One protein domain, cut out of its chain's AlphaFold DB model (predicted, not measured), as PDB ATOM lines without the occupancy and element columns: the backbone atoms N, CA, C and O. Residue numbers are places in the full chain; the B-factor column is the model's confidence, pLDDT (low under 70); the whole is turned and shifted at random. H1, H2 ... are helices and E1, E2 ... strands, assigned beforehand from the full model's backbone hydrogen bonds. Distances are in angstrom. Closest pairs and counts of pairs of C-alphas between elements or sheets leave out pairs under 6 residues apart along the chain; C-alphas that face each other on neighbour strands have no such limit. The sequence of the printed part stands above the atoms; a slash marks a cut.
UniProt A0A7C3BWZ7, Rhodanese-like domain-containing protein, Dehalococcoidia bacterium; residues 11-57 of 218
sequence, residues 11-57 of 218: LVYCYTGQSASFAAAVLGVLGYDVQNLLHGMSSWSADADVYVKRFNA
ATOM      1  N   LEU A  11      -9.480  49.000 -25.958       93.88
ATOM      2  CA  LEU A  11      -9.925  48.978 -24.565       93.88
ATOM      3  C   LEU A  11     -11.157  48.080 -24.415       93.88
ATOM      4  O   LEU A  11     -12.237  48.393 -24.918       93.88
ATOM      5  N   VAL A  12     -11.024  46.989 -23.663       94.31
ATOM      6  CA  VAL A  12     -12.159  46.156 -23.255       94.31
ATOM      7  C   VAL A  12     -12.594  46.480 -21.833       94.31
ATOM      8  O   VAL A  12     -11.795  46.806 -20.954       94.31
ATOM      9  N   TYR A  13     -13.893  46.362 -21.580       93.44
ATOM     10  CA  TYR A  13     -14.446  46.476 -20.240       93.44
ATOM     11  C   TYR A  13     -15.711  45.631 -20.101       93.44
ATOM     12  O   TYR A  13     -16.359  45.228 -21.064       93.44
ATOM     13  N   CYS A  14     -16.058  45.343 -18.854       92.00
ATOM     14  CA  CYS A  14     -17.359  44.812 -18.472       92.00
ATOM     15  C   CYS A  14     -17.803  45.524 -17.193       92.00
ATOM     16  O   CYS A  14     -17.246  46.560 -16.841       92.00
ATOM     17  N   TYR A  15     -18.765  44.979 -16.453       91.38
ATOM     18  CA  TYR A  15     -19.181  45.588 -15.191       91.38
ATOM     19  C   TYR A  15     -18.068  45.632 -14.135       91.38
ATOM     20  O   TYR A  15     -17.913  46.648 -13.466       91.38
ATOM     21  N   THR A  16     -17.285  44.556 -14.000       90.75
ATOM     22  CA  THR A  16     -16.302  44.382 -12.911       90.75
ATOM     23  C   THR A  16     -14.858  44.287 -13.394       90.75
ATOM     24  O   THR A  16     -13.968  44.065 -12.580       90.75
ATOM     25  N   GLY A  17     -14.629  44.363 -14.708       91.69
ATOM     26  CA  GLY A  17     -13.339  44.140 -15.373       91.69
ATOM     27  C   GLY A  17     -12.883  42.672 -15.417       91.69
ATOM     28  O   GLY A  17     -12.048  42.311 -16.247       91.69
ATOM     29  N   GLN A  18     -13.457  41.776 -14.605       93.75
ATOM     30  CA  GLN A  18     -13.020  40.376 -14.564       93.75
ATOM     31  C   GLN A  18     -13.376  39.614 -15.850       93.75
ATOM     32  O   GLN A  18     -12.503  38.987 -16.435       93.75
ATOM     33  N   SER A  19     -14.617  39.696 -16.345       92.06
ATOM     34  CA  SER A  19     -14.976  38.982 -17.584       92.06
ATOM     35  C   SER A  19     -14.276  39.549 -18.821       92.06
ATOM     36  O   SER A  19     -13.887  38.792 -19.704       92.06
ATOM     37  N   ALA A  20     -14.048  40.865 -18.853       93.44
ATOM     38  CA  ALA A  20     -13.255  41.512 -19.895       93.44
ATOM     39  C   ALA A  20     -11.781  41.073 -19.868       93.44
ATOM     40  O   ALA A  20     -11.157  40.997 -20.918       93.44
ATOM     41  N   SER A  21     -11.251  40.677 -18.702       95.06
ATOM     42  CA  SER A  21      -9.893  40.121 -18.593       95.06
ATOM     43  C   SER A  21      -9.730  38.814 -19.377       95.06
ATOM     44  O   SER A  21      -8.655  38.575 -19.922       95.06
ATOM     45  N   PHE A  22     -10.780  37.988 -19.473       93.06
ATOM     46  CA  PHE A  22     -10.732  36.787 -20.311       93.06
ATOM     47  C   PHE A  22     -10.640  37.156 -21.802       93.06
ATOM     48  O   PHE A  22      -9.823  36.601 -22.529       93.06
ATOM     49  N   ALA A  23     -11.435  38.132 -22.254       91.06
ATOM     50  CA  ALA A  23     -11.382  38.617 -23.635       91.06
ATOM     51  C   ALA A  23     -10.030  39.270 -23.965       91.06
ATOM     52  O   ALA A  23      -9.480  39.019 -25.033       91.06
ATOM     53  N   ALA A  24      -9.469  40.050 -23.035       93.06
ATOM     54  CA  ALA A  24      -8.151  40.660 -23.189       93.06
ATOM     55  C   ALA A  24      -7.049  39.608 -23.382       93.06
ATOM     56  O   ALA A  24      -6.191  39.783 -24.238       93.06
ATOM     57  N   ALA A  25      -7.090  38.489 -22.650       91.25
ATOM     58  CA  ALA A  25      -6.129  37.405 -22.855       91.25
ATOM     59  C   ALA A  25      -6.223  36.809 -24.270       91.25
ATOM     60  O   ALA A  25      -5.200  36.639 -24.927       91.25
ATOM     61  N   VAL A  26      -7.439  36.545 -24.762       88.19
ATOM     62  CA  VAL A  26      -7.654  36.027 -26.126       88.19
ATOM     63  C   VAL A  26      -7.149  37.011 -27.180       88.19
ATOM     64  O   VAL A  26      -6.419  36.617 -28.083       88.19
ATOM     65  N   LEU A  27      -7.509  38.289 -27.064       89.62
ATOM     66  CA  LEU A  27      -7.093  39.317 -28.020       89.62
ATOM     67  C   LEU A  27      -5.571  39.511 -28.029       89.62
ATOM     68  O   LEU A  27      -4.989  39.595 -29.106       89.62
ATOM     69  N   GLY A  28      -4.926  39.482 -26.861       89.88
ATOM     70  CA  GLY A  28      -3.468  39.570 -26.762       89.88
ATOM     71  C   GLY A  28      -2.753  38.390 -27.429       89.88
ATOM     72  O   GLY A  28      -1.781  38.593 -28.149       89.88
ATOM     73  N   VAL A  29      -3.266  37.161 -27.273       85.12
ATOM     74  CA  VAL A  29      -2.733  35.975 -27.982       85.12
ATOM     75  C   VAL A  29      -2.872  36.117 -29.500       85.12
ATOM     76  O   VAL A  29      -2.000  35.678 -30.244       85.12
ATOM     77  N   LEU A  30      -3.943  36.761 -29.964       85.06
ATOM     78  CA  LEU A  30      -4.176  37.040 -31.382       85.06
ATOM     79  C   LEU A  30      -3.367  38.237 -31.916       85.06
ATOM     80  O   LEU A  30      -3.508  38.575 -33.088       85.06
ATOM     81  N   GLY A  31      -2.518  38.856 -31.089       87.94
ATOM     82  CA  GLY A  31      -1.612  39.931 -31.489       87.94
ATOM     83  C   GLY A  31      -2.197  41.341 -31.414       87.94
ATOM     84  O   GLY A  31      -1.528  42.276 -31.841       87.94
ATOM     85  N   TYR A  32      -3.404  41.514 -30.868       91.25
ATOM     86  CA  TYR A  32      -3.979  42.844 -30.665       91.25
ATOM     87  C   TYR A  32      -3.341  43.541 -29.459       91.25
ATOM     88  O   TYR A  32      -3.161  42.927 -28.403       91.25
ATOM     89  N   ASP A  33      -3.085  44.844 -29.589       93.12
ATOM     90  CA  ASP A  33      -2.792  45.708 -28.446       93.12
ATOM     91  C   ASP A  33      -4.088  45.947 -27.665       93.12
ATOM     92  O   ASP A  33      -5.008  46.606 -28.147       93.12
ATOM     93  N   VAL A  34      -4.211  45.332 -26.488       94.44
ATOM     94  CA  VAL A  34      -5.457  45.315 -25.721       94.44
ATOM     95  C   VAL A  34      -5.228  45.697 -24.266       94.44
ATOM     96  O   VAL A  34      -4.406  45.117 -23.557       94.44
ATOM     97  N   GLN A  35      -6.039  46.636 -23.794       94.25
ATOM     98  CA  GLN A  35      -6.112  47.055 -22.401       94.25
ATOM     99  C   GLN A  35      -7.449  46.640 -21.796       94.25
ATOM    100  O   GLN A  35      -8.470  46.549 -22.477       94.25
ATOM    101  N   ASN A  36      -7.465  46.411 -20.484       94.50
ATOM    102  CA  ASN A  36      -8.691  46.143 -19.742       94.50
ATOM    103  C   ASN A  36      -8.914  47.208 -18.669       94.50
ATOM    104  O   ASN A  36      -8.035  47.457 -17.841       94.50
ATOM    105  N   LEU A  37     -10.117  47.779 -18.635       92.62
ATOM    106  CA  LEU A  37     -10.498  48.738 -17.607       92.62
ATOM    107  C   LEU A  37     -10.564  48.051 -16.234       92.62
ATOM    108  O   LEU A  37     -11.445  47.227 -15.968       92.62
ATOM    109  N   LEU A  38      -9.642  48.411 -15.338       90.00
ATOM    110  CA  LEU A  38      -9.584  47.866 -13.982       90.00
ATOM    111  C   LEU A  38     -10.886  48.154 -13.222       90.00
ATOM    112  O   LEU A  38     -11.315  49.302 -13.114       90.00
ATOM    113  N   HIS A  39     -11.496  47.099 -12.674       90.25
ATOM    114  CA  HIS A  39     -12.829  47.111 -12.060       90.25
ATOM    115  C   HIS A  39     -13.989  47.443 -13.015       90.25
ATOM    116  O   HIS A  39     -15.137  47.483 -12.575       90.25
ATOM    117  N   GLY A  40     -13.731  47.590 -14.317       91.94
ATOM    118  CA  GLY A  40     -14.740  47.818 -15.345       91.94
ATOM    119  C   GLY A  40     -15.576  49.077 -15.114       91.94
ATOM    120  O   GLY A  40     -15.122  50.046 -14.514       91.94
ATOM    121  N   MET A  41     -16.840  49.049 -15.537       92.38
ATOM    122  CA  MET A  41     -17.767  50.169 -15.330       92.38
ATOM    123  C   MET A  41     -17.990  50.511 -13.853       92.38
ATOM    124  O   MET A  41     -18.371  51.638 -13.551       92.38
ATOM    125  N   SER A  42     -17.706  49.582 -12.929       89.62
ATOM    126  CA  SER A  42     -17.814  49.840 -11.488       89.62
ATOM    127  C   SER A  42     -16.835  50.902 -10.988       89.62
ATOM    128  O   SER A  42     -17.129  51.523  -9.973       89.62
ATOM    129  N   SER A  43     -15.678  51.100 -11.632       89.81
ATOM    130  CA  SER A  43     -14.755  52.205 -11.301       89.81
ATOM    131  C   SER A  43     -15.038  53.477 -12.099       89.81
ATOM    132  O   SER A  43     -14.649  54.562 -11.661       89.81
ATOM    133  N   TRP A  44     -15.724  53.350 -13.238       91.81
ATOM    134  CA  TRP A  44     -15.996  54.452 -14.157       91.81
ATOM    135  C   TRP A  44     -17.066  55.407 -13.631       91.81
ATOM    136  O   TRP A  44     -16.811  56.603 -13.547       91.81
ATOM    137  N   SER A  45     -18.245  54.898 -13.257       88.25
ATOM    138  CA  SER A  45     -19.396  55.733 -12.888       88.25
ATOM    139  C   SER A  45     -20.075  55.280 -11.600       88.25
ATOM    140  O   SER A  45     -20.175  54.083 -11.321       88.25
ATOM    141  N   ALA A  46     -20.573  56.251 -10.829       85.62
ATOM    142  CA  ALA A  46     -21.422  56.011  -9.668       85.62
ATOM    143  C   ALA A  46     -22.926  55.979 -10.020       85.62
ATOM    144  O   ALA A  46     -23.746  55.790  -9.118       85.62
ATOM    145  N   ASP A  47     -23.306  56.113 -11.300       85.06
ATOM    146  CA  ASP A  47     -24.696  56.014 -11.769       85.06
ATOM    147  C   ASP A  47     -25.258  54.598 -11.539       85.06
ATOM    148  O   ASP A  47     -24.786  53.616 -12.120       85.06
ATOM    149  N   ALA A  48     -26.280  54.498 -10.684       78.69
ATOM    150  CA  ALA A  48     -26.911  53.240 -10.282       78.69
ATOM    151  C   ALA A  48     -27.521  52.445 -11.438       78.69
ATOM    152  O   ALA A  48     -27.595  51.216 -11.339       78.69
ATOM    153  N   ASP A  49     -27.880  53.110 -12.533       78.62
ATOM    154  CA  ASP A  49     -28.415  52.454 -13.724       78.62
ATOM    155  C   ASP A  49     -27.300  51.832 -14.584       78.62
ATOM    156  O   ASP A  49     -27.547  50.908 -15.359       78.62
ATOM    157  N   VAL A  50     -26.056  52.297 -14.424       74.75
ATOM    158  CA  VAL A  50     -24.875  51.841 -15.176       74.75
ATOM    159  C   VAL A  50     -24.051  50.832 -14.365       74.75
ATOM    160  O   VAL A  50     -23.569  49.840 -14.916       74.75
ATOM    161  N   TYR A  51     -23.909  51.021 -13.046       71.25
ATOM    162  CA  TYR A  51     -23.010  50.212 -12.203       71.25
ATOM    163  C   TYR A  51     -23.627  48.906 -11.647       71.25
ATOM    164  O   TYR A  51     -23.037  48.270 -10.784       71.25
ATOM    165  N   VAL A  52     -24.769  48.422 -12.142       72.31
ATOM    166  CA  VAL A  52     -25.611  47.353 -11.537       72.31
ATOM    167  C   VAL A  52     -24.935  46.058 -11.019       72.31
ATOM    168  O   VAL A  52     -25.535  45.350 -10.209       72.31
ATOM    169  N   LYS A  53     -23.713  45.706 -11.442       81.06
ATOM    170  CA  LYS A  53     -22.961  44.532 -10.956       81.06
ATOM    171  C   LYS A  53     -21.565  44.942 -10.484       81.06
ATOM    172  O   LYS A  53     -20.736  45.321 -11.301       81.06
ATOM    173  N   ARG A  54     -21.267  44.779  -9.192       83.31
ATOM    174  CA  ARG A  54     -19.946  45.083  -8.618       83.31
ATOM    175  C   ARG A  54     -19.548  44.133  -7.504       83.31
ATOM    176  O   ARG A  54     -20.393  43.452  -6.925       83.31
ATOM    177  N   PHE A  55     -18.261  44.159  -7.172       88.19
ATOM    178  CA  PHE A  55     -17.810  43.648  -5.888       88.19
ATOM    179  C   PHE A  55     -18.470  44.453  -4.760       88.19
ATOM    180  O   PHE A  55     -18.517  45.683  -4.784       88.19
ATOM    181  N   ASN A  56     -18.981  43.731  -3.777       88.62
ATOM    182  CA  ASN A  56     -19.580  44.247  -2.556       88.62
ATOM    183  C   ASN A  56     -19.092  43.328  -1.433       88.62
ATOM    184  O   ASN A  56     -19.322  42.124  -1.517       88.62
ATOM    185  N   ALA A  57     -18.397  43.883  -0.440       89.00
ATOM    186  CA  ALA A  57     -17.804  43.102   0.640       89.00
ATOM    187  C   ALA A  57     -18.868  42.311   1.421       89.00
ATOM    188  O   ALA A  57     -18.725  41.109   1.586       89.00
TER     189      ALA A  57
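Overview. This is residues 11 to 57 of the 218 residues of the protein "Rhodanese-like domain-containing protein" of Dehalococcoidia bacterium (UniProt A0A7C3BWZ7). A single helix, H1, has the chain folding back beside it as the short strand E1; the one-turn helix H2 and a long loop, residues 45 to 57, lie towards the other end of an elongated model. The printed part has 47 residues, with two named helices and one named strand in the order H1, E1, H2. Fewer than half of the residues are in named elements, and by these the class is mostly helix. It is only just loose, close to compact, with a radius of gyration of the C-alphas of 11.6 A and spans of 35 by 18 by 13 A.

Along the chain. H1, residues 18 to 29, runs 17.5 A from C-alpha 18 at (-13.020, 40.376, -14.564). E1 is residues 34 to 36, 6.8 A. H2, residues 41 to 44, 4.8 A, ends with C-alpha 44 at (-15.996, 54.452, -14.157).

Arrangement. The closest C-alphas of H1 and E1, those of Ala 24 and Val 34, are 5.9 A apart. Residues 11 to 12 pair with residues 35 to 36 of E1, parallel. H2 is apart from H1 and E1. In H1, 6 of 8 O i to N i+4 pairs are within hydrogen-bond range; H2 is too short for such a pair.

Size, cuts and confidence. The two C-alphas farthest apart, of Gly 31 and Ala 57, are 36.1 A apart. The printed part has no cut, both links are tight, and no printed residue is under 70 in pLDDT.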